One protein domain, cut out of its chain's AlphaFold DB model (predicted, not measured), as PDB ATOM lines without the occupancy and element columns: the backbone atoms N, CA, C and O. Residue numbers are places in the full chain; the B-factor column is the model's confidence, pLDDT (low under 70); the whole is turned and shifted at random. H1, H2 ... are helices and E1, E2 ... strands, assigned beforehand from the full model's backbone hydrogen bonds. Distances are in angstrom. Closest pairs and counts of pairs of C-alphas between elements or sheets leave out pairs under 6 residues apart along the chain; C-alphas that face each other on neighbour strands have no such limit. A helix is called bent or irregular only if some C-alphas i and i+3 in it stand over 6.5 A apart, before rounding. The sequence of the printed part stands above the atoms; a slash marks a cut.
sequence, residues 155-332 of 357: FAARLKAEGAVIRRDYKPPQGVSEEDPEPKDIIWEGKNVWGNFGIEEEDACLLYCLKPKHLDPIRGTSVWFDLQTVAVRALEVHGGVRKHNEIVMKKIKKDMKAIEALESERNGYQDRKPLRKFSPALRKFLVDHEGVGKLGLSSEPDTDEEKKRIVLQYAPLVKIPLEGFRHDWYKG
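Overview. This is residues 155 to 332 of the 357 residues of an uncharacterized protein of Coprinopsis cinerea (strain Okayama-7 / 130 / ATCC MYA-4618 / FGSC 9003) (UniProt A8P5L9). A head of short helices H2, H3 and H4 with the small strand pair E1 and E2 makes one end, and the long helix H5 leaves it at a corner after H4 as an arm, with the hairpin E3 and E4 along its far part. H1 lies beside the pair E1 and E2, H7 by the first residues of H5, and unnamed residues 162 to 197 loop from H1 past H4 and back to E1. The printed part has 178 residues with seven named helices and four named strands in the order H1 E1 H2 H3 E2 H4 H5 H6 H7 E3 E4; both two-stranded sheets are antiparallel. Under half of the residues, 88, are in named elements, mostly helix; the whole is compact, with a radius of gyration of the C-alphas of 17.1 A and spans of 49, 39 and 31 A.

Arrangement. The closest C-alphas of H1, residues 155 to 161, and E1, residues 198 to 200, are those of Leu 159 and Gly 198, 5.9 A apart. E1 is antiparallel to E2, residues 224 to 226; N 199 and O 225 are within hydrogen-bond range at 2.8 A. H2, residues 201 to 207, touches H3, residues 212 to 218, about perpendicular at 75 degrees, closest at the C-alphas of Cys 205 and Pro 212, 6.6 A. H3 is irregular, with C-alphas 214 and 217 7.3 A apart. H3 touches H4, residues 227 to 238, at a steep tilt of 64 degrees, opposite ways, closest at the C-alphas of His 214 and Val 237, 7.2 A. H4 and H5, residues 241 to 264, touch only at the corner, closest at the C-alphas of His 238 and His 244, 5.2 A, about perpendicular at 87 degrees. H6, residues 280 to 288, is close to H2 but not clearly touching; the C-alphas of Asp 203 and Leu 282 are closest, 7.5 A. H7, residues 304 to 309, only just touches H5, with 3 pairs of C-alphas within 8 A, closest at Arg 242 and Lys 308, 6.8 A. E3, residues 317 to 321, comes closest to H5 at the C-alphas of Met 256 and Leu 317, 7.3 A. E3 and E4, residues 327 to 331, form an antiparallel hairpin; N 318 and O 330 are 3.0 A apart, within hydrogen-bond range. In H1, H2, H4, H5, H6 and H7 every O i to N i+4 pair is within range; in H3 0 of 3 are, beside 2 of 4 O i to N i+3 pairs.

Along the chain. H1 begins at C-alpha 155, (-48.426, -18.742, -60.995). H4 is 16.3 A long and H5 34.8 A, ending at C-alpha 264, (-42.192, -21.087, -19.749). E3 and E4 are 13.3 A each; E4 ends at C-alpha 331, (-37.458, -18.443, -39.908).

Size, cuts and confidence. The two C-alphas farthest apart, those of Thr 221 and Gly 324, are 51.8 A apart. The printed part has no cut. The links H1 to E1, H5 to H6 and H6 to H7 are long. Mean pLDDT of the printed part is 80.8; residues 155 to 161, 266 to 272, 288 to 302 and 319 to 332 are under 70.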
ATOM      1  N   PHE A 155     -47.809 -19.765 -61.843       59.25
ATOM      2  CA  PHE A 155     -48.426 -18.742 -60.995       59.25
ATOM      3  C   PHE A 155     -48.480 -17.348 -61.640       59.25
ATOM      4  O   PHE A 155     -49.441 -16.613 -61.415       59.25
ATOM      5  N   ALA A 156     -47.509 -16.991 -62.486       63.84
ATOM      6  CA  ALA A 156     -47.514 -15.717 -63.206       63.84
ATOM      7  C   ALA A 156     -48.661 -15.659 -64.232       63.84
ATOM      8  O   ALA A 156     -49.282 -14.613 -64.424       63.84
ATOM      9  N   ALA A 157     -48.995 -16.805 -64.838       64.88
ATOM     10  CA  ALA A 157     -50.145 -16.935 -65.728       64.88
ATOM     11  C   ALA A 157     -51.481 -16.720 -64.991       64.88
ATOM     12  O   ALA A 157     -52.365 -16.046 -65.519       64.88
ATOM     13  N   ARG A 158     -51.612 -17.220 -63.751       65.38
ATOM     14  CA  ARG A 158     -52.822 -17.039 -62.922       65.38
ATOM     15  C   ARG A 158     -53.053 -15.581 -62.531       65.38
ATOM     16  O   ARG A 158     -54.160 -15.081 -62.682       65.38
ATOM     17  N   LEU A 159     -51.993 -14.873 -62.133       68.81
ATOM     18  CA  LEU A 159     -52.051 -13.438 -61.824       68.81
ATOM     19  C   LEU A 159     -52.628 -12.612 -62.986       68.81
ATOM     20  O   LEU A 159     -53.517 -11.786 -62.778       68.81
ATOM     21  N   LYS A 160     -52.142 -12.852 -64.212       69.75
ATOM     22  CA  LYS A 160     -52.610 -12.144 -65.415       69.75
ATOM     23  C   LYS A 160     -54.044 -12.533 -65.792       69.75
ATOM     24  O   LYS A 160     -54.813 -11.670 -66.202       69.75
ATOM     25  N   ALA A 161     -54.402 -13.811 -65.660       66.88
ATOM     26  CA  ALA A 161     -55.708 -14.324 -66.072       66.88
ATOM     27  C   ALA A 161     -56.862 -13.873 -65.161       66.88
ATOM     28  O   ALA A 161     -57.990 -13.739 -65.628       66.88
ATOM     29  N   GLU A 162     -56.599 -13.625 -63.877       72.56
ATOM     30  CA  GLU A 162     -57.655 -13.394 -62.883       72.56
ATOM     31  C   GLU A 162     -57.933 -11.910 -62.578       72.56
ATOM     32  O   GLU A 162     -58.786 -11.582 -61.750       72.56
ATOM     33  N   GLY A 163     -57.243 -10.987 -63.255       82.56
ATOM     34  CA  GLY A 163     -57.436  -9.547 -63.053       82.56
ATOM     35  C   GLY A 163     -56.855  -9.042 -61.729       82.56
ATOM     36  O   GLY A 163     -57.430  -8.160 -61.085       82.56
ATOM     37  N   ALA A 164     -55.725  -9.612 -61.299       86.81
ATOM     38  CA  ALA A 164     -54.965  -9.065 -60.184       86.81
ATOM     39  C   ALA A 164     -54.426  -7.673 -60.550       86.81
ATOM     40  O   ALA A 164     -53.920  -7.449 -61.653       86.81
ATOM     41  N   VAL A 165     -54.524  -6.724 -59.618       90.06
ATOM     42  CA  VAL A 165     -53.970  -5.381 -59.813       90.06
ATOM     43  C   VAL A 165     -52.451  -5.470 -59.716       90.06
ATOM     44  O   VAL A 165     -51.919  -5.883 -58.688       90.06
ATOM     45  N   ILE A 166     -51.753  -5.059 -60.775       91.25
ATOM     46  CA  ILE A 166     -50.289  -4.998 -60.807       91.25
ATOM     47  C   ILE A 166     -49.865  -3.535 -60.710       91.25
ATOM     48  O   ILE A 166     -50.128  -2.738 -61.609       91.25
ATOM     49  N   ARG A 167     -49.179  -3.186 -59.621       92.25
ATOM     50  CA  ARG A 167     -48.605  -1.861 -59.386       92.25
ATOM     51  C   ARG A 167     -47.124  -1.986 -59.054       92.25
ATOM     52  O   ARG A 167     -46.726  -2.745 -58.172       92.25
ATOM     53  N   ARG A 168     -46.304  -1.228 -59.777       92.12
ATOM     54  CA  ARG A 168     -44.843  -1.172 -59.607       92.12
ATOM     55  C   ARG A 168     -44.369   0.212 -59.176       92.12
ATOM     56  O   ARG A 168     -43.375   0.324 -58.468       92.12
ATOM     57  N   ASP A 169     -45.128   1.241 -59.538       94.06
ATOM     58  CA  ASP A 169     -44.789   2.622 -59.226       94.06
ATOM     59  C   ASP A 169     -45.083   2.932 -57.759       94.06
ATOM     60  O   ASP A 169     -46.241   2.986 -57.330       94.06
ATOM     61  N   TYR A 170     -44.022   3.162 -56.990       96.06
ATOM     62  CA  TYR A 170     -44.116   3.658 -55.625       96.06
ATOM     63  C   TYR A 170     -43.925   5.170 -55.589       96.06
ATOM     64  O   TYR A 170     -42.909   5.700 -56.037       96.06
ATOM     65  N   LYS A 171     -44.907   5.860 -55.006       96.19
ATOM     66  CA  LYS A 171     -44.811   7.277 -54.654       96.19
ATOM     67  C   LYS A 171     -44.777   7.382 -53.128       96.19
ATOM     68  O   LYS A 171     -45.775   7.023 -52.498       96.19
ATOM     69  N   PRO A 172     -43.663   7.838 -52.529       95.25
ATOM     70  CA  PRO A 172     -43.571   7.999 -51.084       95.25
ATOM     71  C   PRO A 172     -44.717   8.873 -50.546       95.25
ATOM     72  O   PRO A 172     -44.978   9.936 -51.117       95.25
ATOM     73  N   PRO A 173     -45.438   8.450 -49.488       95.00
ATOM     74  CA  PRO A 173     -46.467   9.284 -48.875       95.00
ATOM     75  C   PRO A 173     -45.871  10.560 -48.255       95.00
ATOM     76  O   PRO A 173     -44.667  10.673 -48.033       95.00
ATOM     77  N   GLN A 174     -46.717  11.542 -47.948       95.31
ATOM     78  CA  GLN A 174     -46.264  12.749 -47.251       95.31
ATOM     79  C   GLN A 174     -45.728  12.401 -45.850       95.31
ATOM     80  O   GLN A 174     -46.328  11.602 -45.131       95.31
ATOM     81  N   GLY A 175     -44.605  13.011 -45.455       92.88
ATOM     82  CA  GLY A 175     -43.984  12.784 -44.142       92.88
ATOM     83  C   GLY A 175     -43.181  11.480 -44.021       92.88
ATOM     84  O   GLY A 175     -43.008  10.958 -42.912       92.88
ATOM     85  N   VAL A 176     -42.729  10.932 -45.151       94.94
ATOM     86  CA  VAL A 176     -41.685   9.894 -45.209       94.94
ATOM     87  C   VAL A 176     -40.363  10.476 -44.701       94.94
ATOM     88  O   VAL A 176     -40.119  11.674 -44.831       94.94
ATOM     89  N   SER A 177     -39.549   9.641 -44.053       93.25
ATOM     90  CA  SER A 177     -38.264  10.059 -43.482       93.25
ATOM     91  C   SER A 177     -37.313  10.514 -44.591       93.25
ATOM     92  O   SER A 177     -37.238   9.859 -45.621       93.25
ATOM     93  N   GLU A 178     -36.520  11.566 -44.373       93.94
ATOM     94  CA  GLU A 178     -35.471  11.964 -45.336       93.94
ATOM     95  C   GLU A 178     -34.398  10.876 -45.511       93.94
ATOM     96  O   GLU A 178     -33.770  10.772 -46.556       93.94
ATOM     97  N   GLU A 179     -34.220  10.029 -44.493       93.94
ATOM     98  CA  GLU A 179     -33.335   8.858 -44.541       93.94
ATOM     99  C   GLU A 179     -33.922   7.650 -45.301       93.94
ATOM    100  O   GLU A 179     -33.240   6.630 -45.420       93.94
ATOM    101  N   ASP A 180     -35.184   7.699 -45.754       95.38
ATOM    102  CA  ASP A 180     -35.739   6.613 -46.568       95.38
ATOM    103  C   ASP A 180     -35.073   6.587 -47.958       95.38
ATOM    104  O   ASP A 180     -34.795   7.639 -48.537       95.38
ATOM    105  N   PRO A 181     -34.816   5.392 -48.522       95.31
ATOM    106  CA  PRO A 181     -34.224   5.268 -49.849       95.31
ATOM    107  C   PRO A 181     -35.131   5.872 -50.929       95.31
ATOM    108  O   PRO A 181     -36.362   5.773 -50.863       95.31
ATOM    109  N   GLU A 182     -34.522   6.439 -51.974       95.50
ATOM    110  CA  GLU A 182     -35.269   6.846 -53.164       95.50
ATOM    111  C   GLU A 182     -35.977   5.628 -53.789       95.50
ATOM    112  O   GLU A 182     -35.415   4.531 -53.775       95.50
ATOM    113  N   PRO A 183     -37.165   5.779 -54.410       96.00
ATOM    114  CA  PRO A 183     -37.931   4.651 -54.954       96.00
ATOM    115  C   PRO A 183     -37.159   3.713 -55.895       96.00
ATOM    116  O   PRO A 183     -37.447   2.519 -55.938       96.00
ATOM    117  N   LYS A 184     -36.177   4.245 -56.634       94.94
ATOM    118  CA  LYS A 184     -35.310   3.487 -57.552       94.94
ATOM    119  C   LYS A 184     -34.266   2.616 -56.839       94.94
ATOM    120  O   LYS A 184     -33.792   1.651 -57.424       94.94
ATOM    121  N   ASP A 185     -33.924   2.963 -55.600       95.06
ATOM    122  CA  ASP A 185     -32.921   2.275 -54.783       95.06
ATOM    123  C   ASP A 185     -33.555   1.229 -53.852       95.06
ATOM    124  O   ASP A 185     -32.844   0.540 -53.118       95.06
ATOM    125  N   ILE A 186     -34.890   1.117 -53.849       94.50
ATOM    126  CA  ILE A 186     -35.619   0.143 -53.036       94.50
ATOM    127  C   ILE A 186     -35.424  -1.256 -53.616       94.50
ATOM    128  O   ILE A 186     -35.712  -1.516 -54.786       94.50
ATOM    129  N   ILE A 187     -35.011  -2.181 -52.756       91.88
ATOM    130  CA  ILE A 187     -34.925  -3.603 -53.074       91.88
ATOM    131  C   ILE A 187     -36.268  -4.240 -52.700       91.88
ATOM    132  O   ILE A 187     -36.580  -4.448 -51.525       91.88
ATOM    133  N   TRP A 188     -37.086  -4.503 -53.720       90.69
ATOM    134  CA  TRP A 188     -38.449  -5.032 -53.581       90.69
ATOM    135  C   TRP A 188     -38.502  -6.532 -53.299       90.69
ATOM    136  O   TRP A 188     -39.484  -7.023 -52.742       90.69
ATOM    137  N   GLU A 189     -37.467  -7.262 -53.704       82.56
ATOM    138  CA  GLU A 189     -37.380  -8.700 -53.489       82.56
ATOM    139  C   GLU A 189     -37.089  -8.975 -52.015       82.56
ATOM    140  O   GLU A 189     -36.008  -8.692 -51.496       82.56
ATOM    141  N   GLY A 190     -38.098  -9.489 -51.317       74.25
ATOM    142  CA  GLY A 190     -37.974  -9.819 -49.911       74.25
ATOM    143  C   GLY A 190     -37.236 -11.139 -49.693       74.25
ATOM    144  O   GLY A 190     -37.248 -12.050 -50.515       74.25
ATOM    145  N   LYS A 191     -36.602 -11.257 -48.524       75.12
ATOM    146  CA  LYS A 191     -35.747 -12.404 -48.179       75.12
ATOM    147  C   LYS A 191     -36.494 -13.737 -48.041       75.12
ATOM    148  O   LYS A 191     -35.876 -14.789 -48.157       75.12
ATOM    149  N   ASN A 192     -37.784 -13.712 -47.709       74.38
ATOM    150  CA  ASN A 192     -38.524 -14.943 -47.419       74.38
ATOM    151  C   ASN A 192     -39.303 -15.432 -48.641       74.38
ATOM    152  O   ASN A 192     -39.568 -16.625 -48.758       74.38
ATOM    153  N   VAL A 193     -39.710 -14.497 -49.496       77.88
ATOM    154  CA  VAL A 193     -40.615 -14.709 -50.609       77.88
ATOM    155  C   VAL A 193     -40.205 -13.783 -51.762       77.88
ATOM    156  O   VAL A 193     -40.176 -12.566 -51.578       77.88
ATOM    157  N   TRP A 194     -39.912 -14.343 -52.940       76.50
ATOM    158  CA  TRP A 194     -39.446 -13.611 -54.129       76.50
ATOM    159  C   TRP A 194     -40.104 -14.104 -55.417       76.50
ATOM    160  O   TRP A 194     -40.704 -15.176 -55.465       76.50
ATOM    161  N   GLY A 195     -39.929 -13.323 -56.483       77.56
ATOM    162  CA  GLY A 195     -40.440 -13.626 -57.813       77.56
ATOM    163  C   GLY A 195     -41.842 -13.078 -58.075       77.56
ATOM    164  O   GLY A 195     -42.506 -12.512 -57.208       77.56
ATOM    165  N   ASN A 196     -42.286 -13.248 -59.320       73.50
ATOM    166  CA  ASN A 196     -43.590 -12.794 -59.801       73.50
ATOM    167  C   ASN A 196     -44.652 -13.873 -59.566       73.50
ATOM    168  O   ASN A 196     -45.089 -14.539 -60.507       73.50
ATOM    169  N   PHE A 197     -45.047 -14.075 -58.313       77.25
ATOM    170  CA  PHE A 197     -46.119 -15.009 -57.987       77.25
ATOM    171  C   PHE A 197     -47.201 -14.354 -57.127       77.25
ATOM    172  O   PHE A 197     -46.971 -13.356 -56.441       77.25
ATOM    173  N   GLY A 198     -48.415 -14.894 -57.246       85.50
ATOM    174  CA  GLY A 198     -49.585 -14.405 -56.530       85.50
ATOM    175  C   GLY A 198     -49.639 -14.989 -55.127       85.50
ATOM    176  O   GLY A 198     -49.440 -16.188 -54.954       85.50
ATOM    177  N   ILE A 199     -49.943 -14.155 -54.139       91.00
ATOM    178  CA  ILE A 199     -50.171 -14.563 -52.750       91.00
ATOM    179  C   ILE A 199     -51.623 -14.319 -52.350       91.00
ATOM    180  O   ILE A 199     -52.257 -13.381 -52.830       91.00
ATOM    181  N   GLU A 200     -52.150 -15.158 -51.464       92.88
ATOM    182  CA  GLU A 200     -53.491 -14.975 -50.908       92.88
ATOM    183  C   GLU A 200     -53.523 -13.791 -49.929       92.88
ATOM    184  O   GLU A 200     -52.495 -13.340 -49.414       92.88
ATOM    185  N   GLU A 201     -54.723 -13.283 -49.641       94.81
ATOM    186  CA  GLU A 201     -54.919 -12.135 -48.749       94.81
ATOM    187  C   GLU A 201     -54.314 -12.345 -47.353       94.81
ATOM    188  O   GLU A 201     -53.693 -11.439 -46.787       94.81
ATOM    189  N   GLU A 202     -54.501 -13.542 -46.795       94.31
ATOM    190  CA  GLU A 202     -54.016 -13.894 -45.461       94.31
ATOM    191  C   GLU A 202     -52.489 -13.841 -45.402       94.31
ATOM    192  O   GLU A 202     -51.919 -13.261 -44.471       94.31
ATOM    193  N   ASP A 203     -51.827 -14.358 -46.438       93.81
ATOM    194  CA  ASP A 203     -50.374 -14.326 -46.561       93.81
ATOM    195  C   ASP A 203     -49.862 -12.909 -46.814       93.81
ATOM    196  O   ASP A 203     -48.879 -12.503 -46.200       93.81
ATOM    197  N   ALA A 204     -50.542 -12.117 -47.646       95.25
ATOM    198  CA  ALA A 204     -50.210 -10.708 -47.866       95.25
ATOM    199  C   ALA A 204     -50.266  -9.906 -46.557       95.25
ATOM    200  O   ALA A 204     -49.336  -9.156 -46.230       95.25
ATOM    201  N   CYS A 205     -51.327 -10.106 -45.770       96.44
ATOM    202  CA  CYS A 205     -51.474  -9.504 -44.450       96.44
ATOM    203  C   CYS A 205     -50.379  -9.968 -43.487       96.44
ATOM    204  O   CYS A 205     -49.828  -9.157 -42.737       96.44
ATOM    205  N   LEU A 206     -50.044 -11.256 -43.507       93.75
ATOM    206  CA  LEU A 206     -49.034 -11.833 -42.632       93.75
ATOM    207  C   LEU A 206     -47.622 -11.348 -42.982       93.75
ATOM    208  O   LEU A 206     -46.938 -10.831 -42.100       93.75
ATOM    209  N   LEU A 207     -47.209 -11.480 -44.245       93.06
ATOM    210  CA  LEU A 207     -45.876 -11.143 -44.759       93.06
ATOM    211  C   LEU A 207     -45.550  -9.662 -44.556       93.06
ATOM    212  O   LEU A 207     -44.463  -9.332 -44.094       93.06
ATOM    213  N   TYR A 208     -46.491  -8.766 -44.851       96.06
ATOM    214  CA  TYR A 208     -46.241  -7.322 -44.809       96.06
ATOM    215  C   TYR A 208     -46.863  -6.629 -43.597       96.06
ATOM    216  O   TYR A 208     -46.909  -5.402 -43.550       96.06
ATOM    217  N   CYS A 209     -47.323  -7.393 -42.600       96.62
ATOM    218  CA  CYS A 209     -47.962  -6.878 -41.383       96.62
ATOM    219  C   CYS A 209     -49.163  -5.949 -41.662       96.62
ATOM    220  O   CYS A 209     -49.401  -4.984 -40.929       96.62
ATOM    221  N   LEU A 210     -49.931  -6.248 -42.711       97.56
ATOM    222  CA  LEU A 210     -51.112  -5.490 -43.114       97.56
ATOM    223  C   LEU A 210     -52.395  -6.027 -42.472       97.56
ATOM    224  O   LEU A 210     -52.431  -7.088 -41.851       97.56
ATOM    225  N   LYS A 211     -53.464  -5.240 -42.601       97.44
ATOM    226  CA  LYS A 211     -54.833  -5.638 -42.265       97.44
ATOM    227  C   LYS A 211     -55.606  -5.853 -43.568       97.44
ATOM    228  O   LYS A 211     -55.324  -5.118 -44.513       97.44
ATOM    229  N   PRO A 212     -56.642  -6.708 -43.585       97.25
ATOM    230  CA  PRO A 212     -57.516  -6.917 -44.747       97.25
ATOM    231  C   PRO A 212     -57.943  -5.621 -45.449       97.25
ATOM    232  O   PRO A 212     -57.702  -5.434 -46.637       97.25
ATOM    233  N   LYS A 213     -58.436  -4.645 -44.671       97.62
ATOM    234  CA  LYS A 213     -58.873  -3.331 -45.176       97.62
ATOM    235  C   LYS A 213     -57.783  -2.493 -45.856       97.62
ATOM    236  O   LYS A 213     -58.058  -1.529 -46.560       97.62
ATOM    237  N   HIS A 214     -56.511  -2.777 -45.576       98.12
ATOM    238  CA  HIS A 214     -55.408  -2.068 -46.219       98.12
ATOM    239  C   HIS A 214     -55.226  -2.526 -47.666       98.12
ATOM    240  O   HIS A 214     -54.683  -1.758 -48.458       98.12
ATOM    241  N   LEU A 215     -55.681  -3.732 -48.003       97.12
ATOM    242  CA  LEU A 215     -55.569  -4.315 -49.334       97.12
ATOM    243  C   LEU A 215     -56.725  -3.906 -50.254       97.12
ATOM    244  O   LEU A 215     -56.592  -4.059 -51.458       97.12
ATOM    245  N   ASP A 216     -57.806  -3.314 -49.732       95.50
ATOM    246  CA  ASP A 216     -58.989  -2.925 -50.518       95.50
ATOM    247  C   ASP A 216     -58.671  -2.118 -51.793       95.50
ATOM    248  O   ASP A 216     -59.233  -2.440 -52.833       95.50
ATOM    249  N   PRO A 217     -57.730  -1.148 -51.805       95.31
ATOM    250  CA  PRO A 217     -57.415  -0.401 -53.030       95.31
ATOM    251  C   PRO A 217     -56.701  -1.213 -54.116       95.31
ATOM    252  O   PRO A 217     -56.608  -0.762 -55.252       95.31
ATOM    253  N   ILE A 218     -56.143  -2.370 -53.757       94.81
ATOM    254  CA  ILE A 218     -55.470  -3.298 -54.677       94.81
ATOM    255  C   ILE A 218     -56.240  -4.619 -54.815       94.81
ATOM    256  O   ILE A 218     -55.782  -5.532 -55.498       94.81
ATOM    257  N   ARG A 219     -57.412  -4.715 -54.175       90.38
ATOM    258  CA  ARG A 219     -58.351  -5.830 -54.253       90.38
ATOM    259  C   ARG A 219     -59.091  -5.682 -55.586       90.38
ATOM    260  O   ARG A 219     -60.063  -4.943 -55.695       90.38
ATOM    261  N   GLY A 220     -58.517  -6.282 -56.629       85.56
ATOM    262  CA  GLY A 220     -59.112  -6.340 -57.965       85.56
ATOM    263  C   GLY A 220     -60.252  -7.356 -58.030       85.56
ATOM    264  O   GLY A 220     -60.948  -7.599 -57.048       85.56
ATOM    265  N   THR A 221     -60.424  -7.988 -59.190       86.81
ATOM    266  CA  THR A 221     -61.345  -9.129 -59.346       86.81
ATOM    267  C   THR A 221     -60.723 -10.458 -58.921       86.81
ATOM    268  O   THR A 221     -61.449 -11.425 -58.708       86.81
ATOM    269  N   SER A 222     -59.392 -10.512 -58.804       85.38
ATOM    270  CA  SER A 222     -58.668 -11.706 -58.365       85.38
ATOM    271  C   SER A 222     -58.658 -11.834 -56.843       85.38
ATOM    272  O   SER A 222     -58.584 -10.840 -56.120       85.38
ATOM    273  N   VAL A 223     -58.652 -13.080 -56.369       85.44
ATOM    274  CA  VAL A 223     -58.359 -13.436 -54.971       85.44
ATOM    275  C   VAL A 223     -56.856 -13.416 -54.659       85.44
ATOM    276  O   VAL A 223     -56.469 -13.478 -53.492       85.44
ATOM    277  N   TRP A 224     -56.012 -13.314 -55.689       90.31
ATOM    278  CA  TRP A 224     -54.559 -13.282 -55.572       90.31
ATOM    279  C   TRP A 224     -54.025 -11.862 -55.672       90.31
ATOM    280  O   TRP A 224     -54.439 -11.059 -56.512       90.31
ATOM    281  N   PHE A 225     -53.021 -11.587 -54.853       93.00
ATOM    282  CA  PHE A 225     -52.297 -10.333 -54.848       93.00
ATOM    283  C   PHE A 225     -50.902 -10.538 -55.407       93.00
ATOM    284  O   PHE A 225     -50.191 -11.471 -55.043       93.00
ATOM    285  N   ASP A 226     -50.483  -9.626 -56.269       92.75
ATOM    286  CA  ASP A 226     -49.105  -9.580 -56.719       92.75
ATOM    287  C   ASP A 226     -48.176  -9.102 -55.582       92.75
ATOM    288  O   ASP A 226     -48.428  -8.084 -54.930       92.75
ATOM    289  N   LEU A 227     -47.075  -9.825 -55.364       92.06
ATOM    290  CA  LEU A 227     -46.183  -9.628 -54.220       92.06
ATOM    291  C   LEU A 227     -45.620  -8.202 -54.113       92.06
ATOM    292  O   LEU A 227     -45.658  -7.600 -53.036       92.06
ATOM    293  N   GLN A 228     -45.107  -7.647 -55.213       94.31
ATOM    294  CA  GLN A 228     -44.534  -6.301 -55.209       94.31
ATOM    295  C   GLN A 228     -45.630  -5.232 -55.087       94.31
ATOM    296  O   GLN A 228     -45.416  -4.212 -54.440       94.31
ATOM    297  N   THR A 229     -46.834  -5.480 -55.602       95.62
ATOM    298  CA  THR A 229     -47.993  -4.599 -55.400       95.62
ATOM    299  C   THR A 229     -48.363  -4.501 -53.922       95.62
ATOM    300  O   THR A 229     -48.606  -3.398 -53.417       95.62
ATOM    301  N   VAL A 230     -48.345  -5.634 -53.208       96.62
ATOM    302  CA  VAL A 230     -48.538  -5.672 -51.752       96.62
ATOM    303  C   VAL A 230     -47.406  -4.940 -51.036       96.62
ATOM    304  O   VAL A 230     -47.692  -4.147 -50.141       96.62
ATOM    305  N   ALA A 231     -46.149  -5.125 -51.450       96.50
ATOM    306  CA  ALA A 231     -45.008  -4.408 -50.878       96.50
ATOM    307  C   ALA A 231     -45.168  -2.884 -51.015       96.50
ATOM    308  O   ALA A 231     -45.119  -2.168 -50.015       96.50
ATOM    309  N   VAL A 232     -45.462  -2.388 -52.225       97.06
ATOM    310  CA  VAL A 232     -45.750  -0.965 -52.483       97.06
ATOM    311  C   VAL A 232     -46.882  -0.485 -51.577       97.06
ATOM    312  O   VAL A 232     -46.772   0.559 -50.934       97.06
ATOM    313  N   ARG A 233     -47.966  -1.264 -51.473       97.56
ATOM    314  CA  ARG A 233     -49.093  -0.915 -50.602       97.56
ATOM    315  C   ARG A 233     -48.689  -0.860 -49.132       97.56
ATOM    316  O   ARG A 233     -49.150   0.018 -48.406       97.56
ATOM    317  N   ALA A 234     -47.814  -1.755 -48.694       97.81
ATOM    318  CA  ALA A 234     -47.322  -1.762 -47.332       97.81
ATOM    319  C   ALA A 234     -46.497  -0.517 -47.013       97.81
ATOM    320  O   ALA A 234     -46.676   0.061 -45.942       97.81
ATOM    321  N   LEU A 235     -45.659  -0.061 -47.946       97.88
ATOM    322  CA  LEU A 235     -44.888   1.171 -47.778       97.88
ATOM    323  C   LEU A 235     -45.781   2.414 -47.711       97.88
ATOM    324  O   LEU A 235     -45.521   3.309 -46.909       97.88
ATOM    325  N   GLU A 236     -46.850   2.473 -48.506       97.38
ATOM    326  CA  GLU A 236     -47.836   3.562 -48.438       97.38
ATOM    327  C   GLU A 236     -48.548   3.608 -47.085       97.38
ATOM    328  O   GLU A 236     -48.714   4.676 -46.503       97.38
ATOM    329  N   VAL A 237     -48.969   2.446 -46.583       97.88
ATOM    330  CA  VAL A 237     -49.730   2.342 -45.330       97.88
ATOM    331  C   VAL A 237     -48.835   2.571 -44.112       97.88
ATOM    332  O   VAL A 237     -49.279   3.155 -43.127       97.88
ATOM    333  N   HIS A 238     -47.583   2.110 -44.157       97.88
ATOM    334  CA  HIS A 238     -46.641   2.226 -43.042       97.88
ATOM    335  C   HIS A 238     -45.861   3.546 -43.052       97.88
ATOM    336  O   HIS A 238     -45.313   3.931 -42.021       97.88
ATOM    337  N   GLY A 239     -45.852   4.267 -44.175       97.50
ATOM    338  CA  GLY A 239     -45.221   5.578 -44.291       97.50
ATOM    339  C   GLY A 239     -43.729   5.528 -44.620       97.50
ATOM    340  O   GLY A 239     -42.974   6.291 -44.023       97.50
ATOM    341  N   GLY A 240     -43.314   4.641 -45.530       97.25
ATOM    342  CA  GLY A 240     -41.920   4.493 -45.977       97.25
ATOM    343  C   GLY A 240     -41.302   3.128 -45.658       97.25
ATOM    344  O   GLY A 240     -41.889   2.323 -44.928       97.25
ATOM    345  N   VAL A 241     -40.110   2.870 -46.208       96.00
ATOM    346  CA  VAL A 241     -39.360   1.607 -46.039       96.00
ATOM    347  C   VAL A 241     -38.918   1.437 -44.591       96.00
ATOM    348  O   VAL A 241     -39.128   0.382 -43.994       96.00
ATOM    349  N   ARG A 242     -38.390   2.492 -43.976       94.94
ATOM    350  CA  ARG A 242     -37.916   2.487 -42.595       94.94
ATOM    351  C   ARG A 242     -39.030   2.148 -41.614       94.94
ATOM    352  O   ARG A 242     -38.900   1.188 -40.857       94.94
ATOM    353  N   LYS A 243     -40.143   2.890 -41.650       96.69
ATOM    354  CA  LYS A 243     -41.292   2.628 -40.763       96.69
ATOM    355  C   LYS A 243     -41.864   1.232 -40.993       96.69
ATOM    356  O   LYS A 243     -42.216   0.547 -40.033       96.69
ATOM    357  N   HIS A 244     -41.921   0.782 -42.248       96.62
ATOM    358  CA  HIS A 244     -42.325  -0.580 -42.573       96.62
ATOM    359  C   HIS A 244     -41.411  -1.618 -41.903       96.62
ATOM    360  O   HIS A 244     -41.894  -2.495 -41.182       96.62
ATOM    361  N   ASN A 245     -40.097  -1.480 -42.068       94.56
ATOM    362  CA  ASN A 245     -39.102  -2.386 -41.502       94.56
ATOM    363  C   ASN A 245     -39.132  -2.382 -39.965       94.56
ATOM    364  O   ASN A 245     -39.062  -3.444 -39.344       94.56
ATOM    365  N   GLU A 246     -39.316  -1.220 -39.335       94.06
ATOM    366  CA  GLU A 246     -39.502  -1.097 -37.885       94.06
ATOM    367  C   GLU A 246     -40.740  -1.868 -37.394       94.06
ATOM    368  O   GLU A 246     -40.668  -2.575 -36.383       94.06
ATOM    369  N   ILE A 247     -41.863  -1.793 -38.119       95.94
ATOM    370  CA  ILE A 247     -43.091  -2.540 -37.807       95.94
ATOM    371  C   ILE A 247     -42.848  -4.049 -37.899       95.94
ATOM    372  O   ILE A 247     -43.199  -4.779 -36.964       95.94
ATOM    373  N   VAL A 248     -42.217  -4.518 -38.980       92.12
ATOM    374  CA  VAL A 248     -41.900  -5.941 -39.177       92.12
ATOM    375  C   VAL A 248     -40.971  -6.443 -38.069       92.12
ATOM    376  O   VAL A 248     -41.270  -7.446 -37.419       92.12
ATOM    377  N   MET A 249     -39.899  -5.713 -37.754       88.25
ATOM    378  CA  MET A 249     -38.970  -6.084 -36.679       88.25
ATOM    379  C   MET A 249     -39.635  -6.080 -35.299       88.25
ATOM    380  O   MET A 249     -39.381  -6.969 -34.481       88.25
ATOM    381  N   LYS A 250     -40.525  -5.118 -35.023       92.56
ATOM    382  CA  LYS A 250     -41.317  -5.091 -33.785       92.56
ATOM    383  C   LYS A 250     -42.242  -6.302 -33.689       92.56
ATOM    384  O   LYS A 250     -42.393  -6.865 -32.602       92.56
ATOM    385  N   LYS A 251     -42.839  -6.723 -34.807       91.81
ATOM    386  CA  LYS A 251     -43.690  -7.913 -34.877       91.81
ATOM    387  C   LYS A 251     -42.896  -9.197 -34.627       91.81
ATOM    388  O   LYS A 251     -43.324  -9.993 -33.799       91.81
ATOM    389  N   ILE A 252     -41.719  -9.344 -35.240       86.56
ATOM    390  CA  ILE A 252     -40.790 -10.462 -34.992       86.56
ATOM    391  C   ILE A 252     -40.446 -10.545 -33.502       86.56
ATOM    392  O   ILE A 252     -40.679 -11.574 -32.878       86.56
ATOM    393  N   LYS A 253     -39.986  -9.441 -32.894       86.00
ATOM    394  CA  LYS A 253     -39.649  -9.399 -31.458       86.00
ATOM    395  C   LYS A 253     -40.840  -9.747 -30.560       86.00
ATOM    396  O   LYS A 253     -40.657 -10.388 -29.529       86.00
ATOM    397  N   LYS A 254     -42.052  -9.309 -30.919       90.19
ATOM    398  CA  LYS A 254     -43.277  -9.647 -30.178       90.19
ATOM    399  C   LYS A 254     -43.562 -11.147 -30.232       90.19
ATOM    400  O   LYS A 254     -43.904 -11.721 -29.204       90.19
ATOM    401  N   ASP A 255     -43.417 -11.761 -31.400       85.94
ATOM    402  CA  ASP A 255     -43.723 -13.178 -31.585       85.94
ATOM    403  C   ASP A 255     -42.636 -14.074 -30.971       85.94
ATOM    404  O   ASP A 255     -42.983 -15.082 -30.369       85.94
ATOM    405  N   MET A 256     -41.361 -13.657 -30.982       82.44
ATOM    406  CA  MET A 256     -40.293 -14.314 -30.205       82.44
ATOM    407  C   MET A 256     -40.641 -14.377 -28.716       82.44
ATOM    408  O   MET A 256     -40.674 -15.457 -28.138       82.44
ATOM    409  N   LYS A 257     -40.992 -13.232 -28.115       87.44
ATOM    410  CA  LYS A 257     -41.392 -13.168 -26.699       87.44
ATOM    411  C   LYS A 257     -42.627 -14.015 -26.396       87.44
ATOM    412  O   LYS A 257     -42.730 -14.574 -25.312       87.44
ATOM    413  N   ALA A 258     -43.579 -14.082 -27.328       86.44
ATOM    414  CA  ALA A 258     -44.771 -14.906 -27.161       86.44
ATOM    415  C   ALA A 258     -44.426 -16.401 -27.149       86.44
ATOM    416  O   ALA A 258     -44.981 -17.135 -26.340       86.44
ATOM    417  N   ILE A 259     -43.496 -16.841 -28.003       81.62
ATOM    418  CA  ILE A 259     -43.014 -18.226 -28.004       81.62
ATOM    419  C   ILE A 259     -42.279 -18.530 -26.692       81.62
ATOM    420  O   ILE A 259     -42.629 -19.498 -26.028       81.62
ATOM    421  N   GLU A 260     -41.350 -17.667 -26.266       83.31
ATOM    422  CA  GLU A 260     -40.632 -17.818 -24.986       83.31
ATOM    423  C   GLU A 260     -41.591 -17.917 -23.785       83.31
ATOM    424  O   GLU A 260     -41.393 -18.733 -22.884       83.31
ATOM    425  N   ALA A 261     -42.664 -17.116 -23.778       85.81
ATOM    426  CA  ALA A 261     -43.686 -17.170 -22.736       85.81
ATOM    427  C   ALA A 261     -44.457 -18.503 -22.744       85.81
ATOM    428  O   ALA A 261     -44.562 -19.144 -21.699       85.81
ATOM    429  N   LEU A 262     -44.932 -18.959 -23.911       82.56
ATOM    430  CA  LEU A 262     -45.666 -20.229 -24.051       82.56
ATOM    431  C   LEU A 262     -44.835 -21.451 -23.635       82.56
ATOM    432  O   LEU A 262     -45.379 -22.452 -23.170       82.56
ATOM    433  N   GLU A 263     -43.516 -21.382 -23.792       76.31
ATOM    434  CA  GLU A 263     -42.602 -22.420 -23.315       76.31
ATOM    435  C   GLU A 263     -42.448 -22.414 -21.798       76.31
ATOM    436  O   GLU A 263     -42.469 -23.472 -21.165       76.31
ATOM    437  N   SER A 264     -42.315 -21.225 -21.202       78.00
ATOM    438  CA  SER A 264     -42.192 -21.087 -19.749       78.00
ATOM    439  C   SER A 264     -43.409 -21.648 -19.001       78.00
ATOM    440  O   SER A 264     -43.274 -22.130 -17.878       78.00
ATOM    441  N   GLU A 265     -44.570 -21.691 -19.662       80.81
ATOM    442  CA  GLU A 265     -45.822 -22.265 -19.152       80.81
ATOM    443  C   GLU A 265     -45.854 -23.812 -19.159       80.81
ATOM    444  O   GLU A 265     -46.864 -24.423 -18.817       80.81
ATOM    445  N   ARG A 266     -44.723 -24.469 -19.464       55.06
ATOM    446  CA  ARG A 266     -44.404 -25.877 -19.153       55.06
ATOM    447  C   ARG A 266     -45.408 -26.933 -19.639       55.06
ATOM    448  O   ARG A 266     -45.504 -27.971 -18.993       55.06
ATOM    449  N   ASN A 267     -46.128 -26.672 -20.739       57.59
ATOM    450  CA  ASN A 267     -46.875 -27.656 -21.557       57.59
ATOM    451  C   ASN A 267     -47.574 -27.059 -22.812       57.59
ATOM    452  O   ASN A 267     -48.309 -27.774 -23.494       57.59
ATOM    453  N   GLY A 268     -47.415 -25.763 -23.118       54.78
ATOM    454  CA  GLY A 268     -48.251 -25.079 -24.118       54.78
ATOM    455  C   GLY A 268     -47.705 -25.051 -25.547       54.78
ATOM    456  O   GLY A 268     -48.466 -25.217 -26.503       54.78
ATOM    457  N   TYR A 269     -46.399 -24.833 -25.723       63.16
ATOM    458  CA  TYR A 269     -45.811 -24.755 -27.059       63.16
ATOM    459  C   TYR A 269     -45.362 -26.134 -27.538       63.16
ATOM    460  O   TYR A 269     -44.510 -26.770 -26.926       63.16
ATOM    461  N   GLN A 270     -45.938 -26.598 -28.646       66.00
ATOM    462  CA  GLN A 270     -45.423 -27.777 -29.332       66.00
ATOM    463  C   GLN A 270     -44.170 -27.364 -30.095       66.00
ATOM    464  O   GLN A 270     -44.259 -26.581 -31.047       66.00
ATOM    465  N   ASP A 271     -43.024 -27.896 -29.669       67.25
ATOM    466  CA  ASP A 271     -41.751 -27.717 -30.356       67.25
ATOM    467  C   ASP A 271     -41.929 -27.868 -31.867       67.25
ATOM    468  O   ASP A 271     -42.683 -28.712 -32.361       67.25
ATOM    469  N   ARG A 272     -41.215 -27.024 -32.615       67.12
ATOM    470  CA  ARG A 272     -41.219 -26.998 -34.080       67.12
ATOM    471  C   ARG A 272     -42.526 -26.541 -34.751       67.12
ATOM    472  O   ARG A 272     -42.525 -26.372 -35.966       67.12
ATOM    473  N   LYS A 273     -43.621 -26.253 -34.036       75.94
ATOM    474  CA  LYS A 273     -44.807 -25.623 -34.660       75.94
ATOM    475  C   LYS A 273     -44.665 -24.107 -34.662       75.94
ATOM    476  O   LYS A 273     -44.312 -23.569 -33.626       75.94
ATOM    477  N   PRO A 274     -44.932 -23.382 -35.761       76.88
ATOM    478  CA  PRO A 274     -44.879 -21.924 -35.738       76.88
ATOM    479  C   PRO A 274     -46.122 -21.324 -35.067       76.88
ATOM    480  O   PRO A 274     -47.227 -21.852 -35.201       76.88
ATOM    481  N   LEU A 275     -45.964 -20.158 -34.428       75.81
ATOM    482  CA  LEU A 275     -47.075 -19.407 -33.814       75.81
ATOM    483  C   LEU A 275     -48.169 -19.018 -34.829       75.81
ATOM    484  O   LEU A 275     -49.335 -18.833 -34.483       75.81
ATOM    485  N   ARG A 276     -47.781 -18.855 -36.095       82.19
ATOM    486  CA  ARG A 276     -48.656 -18.538 -37.230       82.19
ATOM    487  C   ARG A 276     -48.282 -19.431 -38.402       82.19
ATOM    488  O   ARG A 276     -47.142 -19.859 -38.498       82.19
ATOM    489  N   LYS A 277     -49.209 -19.690 -39.313       85.06
ATOM    490  CA  LYS A 277     -48.947 -20.510 -40.500       85.06
ATOM    491  C   LYS A 277     -49.243 -19.684 -41.745       85.06
ATOM    492  O   LYS A 277     -50.145 -18.854 -41.711       85.06
ATOM    493  N   PHE A 278     -48.467 -19.907 -42.799       85.56
ATOM    494  CA  PHE A 278     -48.857 -19.489 -44.143       85.56
ATOM    495  C   PHE A 278     -50.049 -20.323 -44.627       85.56
ATOM    496  O   PHE A 278     -50.291 -21.422 -44.103       85.56
ATOM    497  N   SER A 279     -50.755 -19.827 -45.642       85.56
ATOM    498  CA  SER A 279     -51.810 -20.580 -46.323       85.56
ATOM    499  C   SER A 279     -51.283 -21.930 -46.842       85.56
ATOM    500  O   SER A 279     -50.076 -22.106 -47.064       85.56
ATOM    501  N   PRO A 280     -52.147 -22.942 -47.045       85.12
ATOM    502  CA  PRO A 280     -51.758 -24.172 -47.733       85.12
ATOM    503  C   PRO A 280     -51.108 -23.915 -49.101       85.12
ATOM    504  O   PRO A 280     -50.144 -24.596 -49.434       85.12
ATOM    505  N   ALA A 281     -51.588 -22.919 -49.855       81.88
ATOM    506  CA  ALA A 281     -51.067 -22.588 -51.177       81.88
ATOM    507  C   ALA A 281     -49.627 -22.065 -51.119       81.88
ATOM    508  O   ALA A 281     -48.760 -22.589 -51.819       81.88
ATOM    509  N   LEU A 282     -49.347 -21.087 -50.248       82.31
ATOM    510  CA  LEU A 282     -47.994 -20.557 -50.086       82.31
ATOM    511  C   LEU A 282     -47.056 -21.596 -49.464       82.31
ATOM    512  O   LEU A 282     -45.911 -21.701 -49.887       82.31
ATOM    513  N   ARG A 283     -47.527 -22.418 -48.515       81.88
ATOM    514  CA  ARG A 283     -46.720 -23.533 -47.990       81.88
ATOM    515  C   ARG A 283     -46.340 -24.506 -49.090       81.88
ATOM    516  O   ARG A 283     -45.158 -24.765 -49.258       81.88
ATOM    517  N   LYS A 284     -47.318 -24.986 -49.862       80.94
ATOM    518  CA  LYS A 284     -47.066 -25.884 -50.989       80.94
ATOM    519  C   LYS A 284     -46.083 -25.266 -51.980       80.94
ATOM    520  O   LYS A 284     -45.150 -25.933 -52.388       80.94
ATOM    521  N   PHE A 285     -46.232 -23.983 -52.305       77.06
ATOM    522  CA  PHE A 285     -45.271 -23.284 -53.154       77.06
ATOM    523  C   PHE A 285     -43.849 -23.316 -52.573       77.06
ATOM    524  O   PHE A 285     -42.909 -23.641 -53.294       77.06
ATOM    525  N   LEU A 286     -43.685 -23.013 -51.281       75.94
ATOM    526  CA  LEU A 286     -42.381 -23.030 -50.614       75.94
ATOM    527  C   LEU A 286     -41.761 -24.443 -50.569       75.94
ATOM    528  O   LEU A 286     -40.541 -24.547 -50.685       75.94
ATOM    529  N   VAL A 287     -42.587 -25.491 -50.458       75.12
ATOM    530  CA  VAL A 287     -42.179 -26.912 -50.524       75.12
ATOM    531  C   VAL A 287     -41.807 -27.330 -51.937       75.12
ATOM    532  O   VAL A 287     -40.711 -27.812 -52.174       75.12
ATOM    533  N   ASP A 288     -42.686 -27.106 -52.909       69.25
ATOM    534  CA  ASP A 288     -42.489 -27.537 -54.298       69.25
ATOM    535  C   ASP A 288     -41.230 -26.908 -54.915       69.25
ATOM    536  O   ASP A 288     -40.631 -27.447 -55.845       69.25
ATOM    537  N   HIS A 289     -40.804 -25.761 -54.385       68.12
ATOM    538  CA  HIS A 289     -39.595 -25.083 -54.818       68.12
ATOM    539  C   HIS A 289     -38.357 -25.489 -54.001       68.12
ATOM    540  O   HIS A 289     -37.325 -24.867 -54.196       68.12
ATOM    541  N   GLU A 290     -38.380 -26.535 -53.157       50.16
ATOM    542  CA  GLU A 290     -37.359 -26.965 -52.167       50.16
ATOM    543  C   GLU A 290     -35.891 -27.176 -52.620       50.16
ATOM    544  O   GLU A 290     -35.036 -27.452 -51.780       50.16
ATOM    545  N   GLY A 291     -35.500 -26.836 -53.852       48.84
ATOM    546  CA  GLY A 291     -34.158 -26.250 -54.074       48.84
ATOM    547  C   GLY A 291     -33.941 -24.933 -53.293       48.84
ATOM    548  O   GLY A 291     -32.830 -24.425 -53.162       48.84
ATOM    549  N   VAL A 292     -35.033 -24.409 -52.736       45.03
ATOM    550  CA  VAL A 292     -35.223 -23.146 -52.040       45.03
ATOM    551  C   VAL A 292     -35.391 -23.315 -50.518       45.03
ATOM    552  O   VAL A 292     -35.280 -22.346 -49.766       45.03
ATOM    553  N   GLY A 293     -35.507 -24.548 -50.014       38.62
ATOM    554  CA  GLY A 293     -35.651 -24.850 -48.579       38.62
ATOM    555  C   GLY A 293     -34.443 -24.471 -47.705       38.62
ATOM    556  O   GLY A 293     -34.529 -24.486 -46.483       38.62
ATOM    557  N   LYS A 294     -33.307 -24.064 -48.296       43.00
ATOM    558  CA  LYS A 294     -32.164 -23.453 -47.578       43.00
ATOM    559  C   LYS A 294     -31.947 -21.968 -47.891       43.00
ATOM    560  O   LYS A 294     -31.030 -21.358 -47.344       43.00
ATOM    561  N   LEU A 295     -32.806 -21.346 -48.700       40.16
ATOM    562  CA  LEU A 295     -32.671 -19.954 -49.153       40.16
ATOM    563  C   LEU A 295     -33.210 -18.906 -48.157       40.16
ATOM    564  O   LEU A 295     -33.303 -17.726 -48.473       40.16
ATOM    565  N   GLY A 296     -33.430 -19.287 -46.894       36.31
ATOM    566  CA  GLY A 296     -33.557 -18.346 -45.767       36.31
ATOM    567  C   GLY A 296     -32.236 -17.667 -45.357       36.31
ATOM    568  O   GLY A 296     -32.235 -16.782 -44.499       36.31
ATOM    569  N   LEU A 297     -31.123 -18.057 -45.985       36.38
ATOM    570  CA  LEU A 297     -29.810 -17.422 -45.894       36.38
ATOM    571  C   LEU A 297     -29.347 -16.927 -47.275       36.38
ATOM    572  O   LEU A 297     -28.173 -17.059 -47.608       36.38
ATOM    573  N   SER A 298     -30.219 -16.283 -48.069       41.34
ATOM    574  CA  SER A 298     -29.692 -15.100 -48.770       41.34
ATOM    575  C   SER A 298     -29.007 -14.287 -47.677       41.34
ATOM    576  O   SER A 298     -29.620 -14.122 -46.606       41.34
ATOM    577  N   SER A 299     -27.712 -14.011 -47.849       42.69
ATOM    578  CA  SER A 299     -26.829 -13.416 -46.848       42.69
ATOM    579  C   SER A 299     -27.616 -12.383 -46.052       42.69
ATOM    580  O   SER A 299     -28.515 -11.717 -46.579       42.69
ATOM    581  N   GLU A 300     -27.394 -12.280 -44.736       48.50
ATOM    582  CA  GLU A 300     -27.741 -10.983 -44.158       48.50
ATOM    583  C   GLU A 300     -27.174  -9.936 -45.114       48.50
ATOM    584  O   GLU A 300     -26.001 -10.104 -45.439       48.50
ATOM    585  N   PRO A 301     -27.988  -9.004 -45.653       54.53
ATOM    586  CA  PRO A 301     -27.480  -7.942 -46.512       54.53
ATOM    587  C   PRO A 301     -26.119  -7.523 -45.980       54.53
ATOM    588  O   PRO A 301     -26.001  -7.235 -44.780       54.53
ATOM    589  N   ASP A 302     -25.104  -7.653 -46.837       58.47
ATOM    590  CA  ASP A 302     -23.697  -7.707 -46.422       58.47
ATOM    591  C   ASP A 302     -23.296  -6.382 -45.754       58.47
ATOM    592  O   ASP A 302     -22.279  -6.280 -45.066       58.47
ATOM    593  N   THR A 303     -24.139  -5.361 -45.936       77.81
ATOM    594  CA  THR A 303     -23.997  -4.021 -45.400       77.81
ATOM    595  C   THR A 303     -25.279  -3.523 -44.724       77.81
ATOM    596  O   THR A 303     -26.410  -3.840 -45.107       77.81
ATOM    597  N   ASP A 304     -25.106  -2.645 -43.735       80.06
ATOM    598  CA  ASP A 304     -26.212  -1.912 -43.112       80.06
ATOM    599  C   ASP A 304     -26.952  -0.995 -44.104       80.06
ATOM    600  O   ASP A 304     -28.096  -0.610 -43.861       80.06
ATOM    601  N   GLU A 305     -26.330  -0.648 -45.230       83.81
ATOM    602  CA  GLU A 305     -26.942   0.159 -46.289       83.81
ATOM    603  C   GLU A 305     -27.977  -0.638 -47.085       83.81
ATOM    604  O   GLU A 305     -29.089  -0.160 -47.313       83.81
ATOM    605  N   GLU A 306     -27.673  -1.890 -47.432       82.25
ATOM    606  CA  GLU A 306     -28.639  -2.789 -48.069       82.25
ATOM    607  C   GLU A 306     -29.824  -3.094 -47.139       82.25
ATOM    608  O   GLU A 306     -30.975  -3.097 -47.582       82.25
ATOM    609  N   LYS A 307     -29.575  -3.241 -45.824       81.25
ATOM    610  CA  LYS A 307     -30.633  -3.402 -44.800       81.25
ATOM    611  C   LYS A 307     -31.639  -2.248 -44.803       81.25
ATOM    612  O   LYS A 307     -32.815  -2.467 -44.512       81.25
ATOM    613  N   LYS A 308     -31.192  -1.030 -45.119       88.69
ATOM    614  CA  LYS A 308     -32.051   0.164 -45.190       88.69
ATOM    615  C   LYS A 308     -32.860   0.237 -46.486       88.69
ATOM    616  O   LYS A 308     -33.895   0.894 -46.508       88.69
ATOM    617  N   ARG A 309     -32.399  -0.434 -47.544       92.19
ATOM    618  CA  ARG A 309     -33.003  -0.408 -48.886       92.19
ATOM    619  C   ARG A 309     -34.012  -1.524 -49.133       92.19
ATOM    620  O   ARG A 309     -34.895  -1.363 -49.971       92.19
ATOM    621  N   ILE A 310     -33.897  -2.643 -48.421       92.31
ATOM    622  CA  ILE A 310     -34.779  -3.801 -48.595       92.31
ATOM    623  C   ILE A 310     -36.128  -3.631 -47.891       92.31
ATOM    624  O   ILE A 310     -36.193  -3.214 -46.733       92.31
ATOM    625  N   VAL A 311     -37.212  -4.014 -48.569       93.50
ATOM    626  CA  VAL A 311     -38.540  -4.128 -47.948       93.50
ATOM    627  C   VAL A 311     -38.614  -5.450 -47.185       93.50
ATOM    628  O   VAL A 311     -38.654  -6.530 -47.777       93.50
ATOM    629  N   LEU A 312     -38.600  -5.390 -45.852       91.44
ATOM    630  CA  LEU A 312     -38.616  -6.599 -45.033       91.44
ATOM    631  C   LEU A 312     -39.961  -7.322 -45.109       91.44
ATOM    632  O   LEU A 312     -41.023  -6.726 -45.030       91.44
ATOM    633  N   GLN A 313     -39.900  -8.648 -45.146       91.19
ATOM    634  CA  GLN A 313     -41.064  -9.509 -44.972       91.19
ATOM    635  C   GLN A 313     -40.997 -10.187 -43.602       91.19
ATOM    636  O   GLN A 313     -39.941 -10.666 -43.166       91.19
ATOM    637  N   TYR A 314     -42.137 -10.279 -42.936       89.25
ATOM    638  CA  TYR A 314     -42.337 -11.152 -41.791       89.25
ATOM    639  C   TYR A 314     -42.400 -12.612 -42.261       89.25
ATOM    640  O   TYR A 314     -43.071 -12.919 -43.237       89.25
ATOM    641  N   ALA A 315     -41.729 -13.519 -41.555       84.38
ATOM    642  CA  ALA A 315     -41.930 -14.960 -41.701       84.38
ATOM    643  C   ALA A 315     -42.305 -15.539 -40.336       84.38
ATOM    644  O   ALA A 315     -41.723 -15.114 -39.331       84.38
ATOM    645  N   PRO A 316     -43.241 -16.503 -40.272       81.12
ATOM    646  CA  PRO A 316     -43.530 -17.213 -39.041       81.12
ATOM    647  C   PRO A 316     -42.271 -17.813 -38.422       81.12
ATOM    648  O   PRO A 316     -41.449 -18.420 -39.111       81.12
ATOM    649  N   LEU A 317     -42.119 -17.615 -37.117       77.56
ATOM    650  CA  LEU A 317     -40.971 -18.099 -36.366       77.56
ATOM    651  C   LEU A 317     -41.219 -19.517 -35.871       77.56
ATOM    652  O   LEU A 317     -42.315 -19.834 -35.403       77.56
ATOM    653  N   VAL A 318     -40.176 -20.336 -35.956       72.88
ATOM    654  CA  VAL A 318     -40.128 -21.678 -35.390       72.88
ATOM    655  C   VAL A 318     -38.913 -21.745 -34.478       72.88
ATOM    656  O   VAL A 318     -37.808 -21.362 -34.868       72.88
ATOM    657  N   LYS A 319     -39.113 -22.233 -33.257       68.94
ATOM    658  CA  LYS A 319     -38.002 -22.568 -32.375       68.94
ATOM    659  C   LYS A 319     -37.615 -24.024 -32.596       68.94
ATOM    660  O   LYS A 319     -38.492 -24.889 -32.675       68.94
ATOM    661  N   ILE A 320     -36.316 -24.279 -32.716       65.38
ATOM    662  CA  ILE A 320     -35.777 -25.622 -32.923       65.38
ATOM    663  C   ILE A 320     -34.835 -25.936 -31.759       65.38
ATOM    664  O   ILE A 320     -33.914 -25.156 -31.504       65.38
ATOM    665  N   PRO A 321     -35.046 -27.049 -31.039       61.91
ATOM    666  CA  PRO A 321     -34.067 -27.516 -30.071       61.91
ATOM    667  C   PRO A 321     -32.823 -27.999 -30.829       61.91
ATOM    668  O   PRO A 321     -32.928 -28.908 -31.654       61.91
ATOM    669  N   LEU A 322     -31.656 -27.394 -30.582       58.53
ATOM    670  CA  LEU A 322     -30.387 -27.972 -31.030       58.53
ATOM    671  C   LEU A 322     -29.921 -28.990 -29.987       58.53
ATOM    672  O   LEU A 322     -29.991 -28.738 -28.779       58.53
ATOM    673  N   GLU A 323     -29.420 -30.133 -30.451       50.19
ATOM    674  CA  GLU A 323     -28.742 -31.106 -29.595       50.19
ATOM    675  C   GLU A 323     -27.551 -30.414 -28.902       50.19
ATOM    676  O   GLU A 323     -26.581 -30.031 -29.552       50.19
ATOM    677  N   GLY A 324     -27.647 -30.186 -27.584       48.28
ATOM    678  CA  GLY A 324     -26.583 -29.545 -26.791       48.28
ATOM    679  C   GLY A 324     -26.928 -28.233 -26.065       48.28
ATOM    680  O   GLY A 324     -26.031 -27.427 -25.825       48.28
ATOM    681  N   PHE A 325     -28.187 -28.014 -25.665       43.66
ATOM    682  CA  PHE A 325     -28.646 -26.913 -24.782       43.66
ATOM    683  C   PHE A 325     -28.602 -25.480 -25.345       43.66
ATOM    684  O   PHE A 325     -28.995 -24.546 -24.641       43.66
ATOM    685  N   ARG A 326     -28.190 -25.260 -26.599       44.97
ATOM    686  CA  ARG A 326     -28.373 -23.956 -27.257       44.97
ATOM    687  C   ARG A 326     -29.660 -23.967 -28.071       44.97
ATOM    688  O   ARG A 326     -29.922 -24.895 -28.820       44.97
ATOM    689  N   HIS A 327     -30.478 -22.941 -27.896       46.53
ATOM    690  CA  HIS A 327     -31.673 -22.748 -28.706       46.53
ATOM    691  C   HIS A 327     -31.357 -21.701 -29.767       46.53
ATOM    692  O   HIS A 327     -30.968 -20.592 -29.404       46.53
ATOM    693  N   ASP A 328     -31.564 -22.041 -31.038       56.44
ATOM    694  CA  ASP A 328     -31.501 -21.085 -32.143       56.44
ATOM    695  C   ASP A 328     -32.907 -20.828 -32.701       56.44
ATOM    696  O   ASP A 328     -33.784 -21.700 -32.726       56.44
ATOM    697  N   TRP A 329     -33.131 -19.586 -33.128       55.56
ATOM    698  CA  TRP A 329     -34.387 -19.144 -33.724       55.56
ATOM    699  C   TRP A 329     -34.295 -19.235 -35.240       55.56
ATOM    700  O   TRP A 329     -33.437 -18.595 -35.849       55.56
ATOM    701  N   TYR A 330     -35.221 -19.965 -35.857       59.28
ATOM    702  CA  TYR A 330     -35.255 -20.116 -37.305       59.28
ATOM    703  C   TYR A 330     -36.504 -19.461 -37.894       59.28
ATOM    704  O   TYR A 330     -37.609 -19.510 -37.343       59.28
ATOM    705  N   LYS A 331     -36.329 -18.835 -39.060       54.94
ATOM    706  CA  LYS A 331     -37.458 -18.443 -39.908       54.94
ATOM    707  C   LYS A 331     -38.050 -19.724 -40.495       54.94
ATOM    708  O   LYS A 331     -37.309 -20.517 -41.068       54.94
ATOM    709  N   GLY A 332     -39.362 -19.914 -40.369       44.44
ATOM    710  CA  GLY A 332     -40.071 -21.170 -40.643       44.44
ATOM    711  C   GLY A 332     -40.014 -21.718 -42.074       44.44
ATOM    712  O   GLY A 332     -40.675 -22.708 -42.344       44.44
TER     713      GLY A 332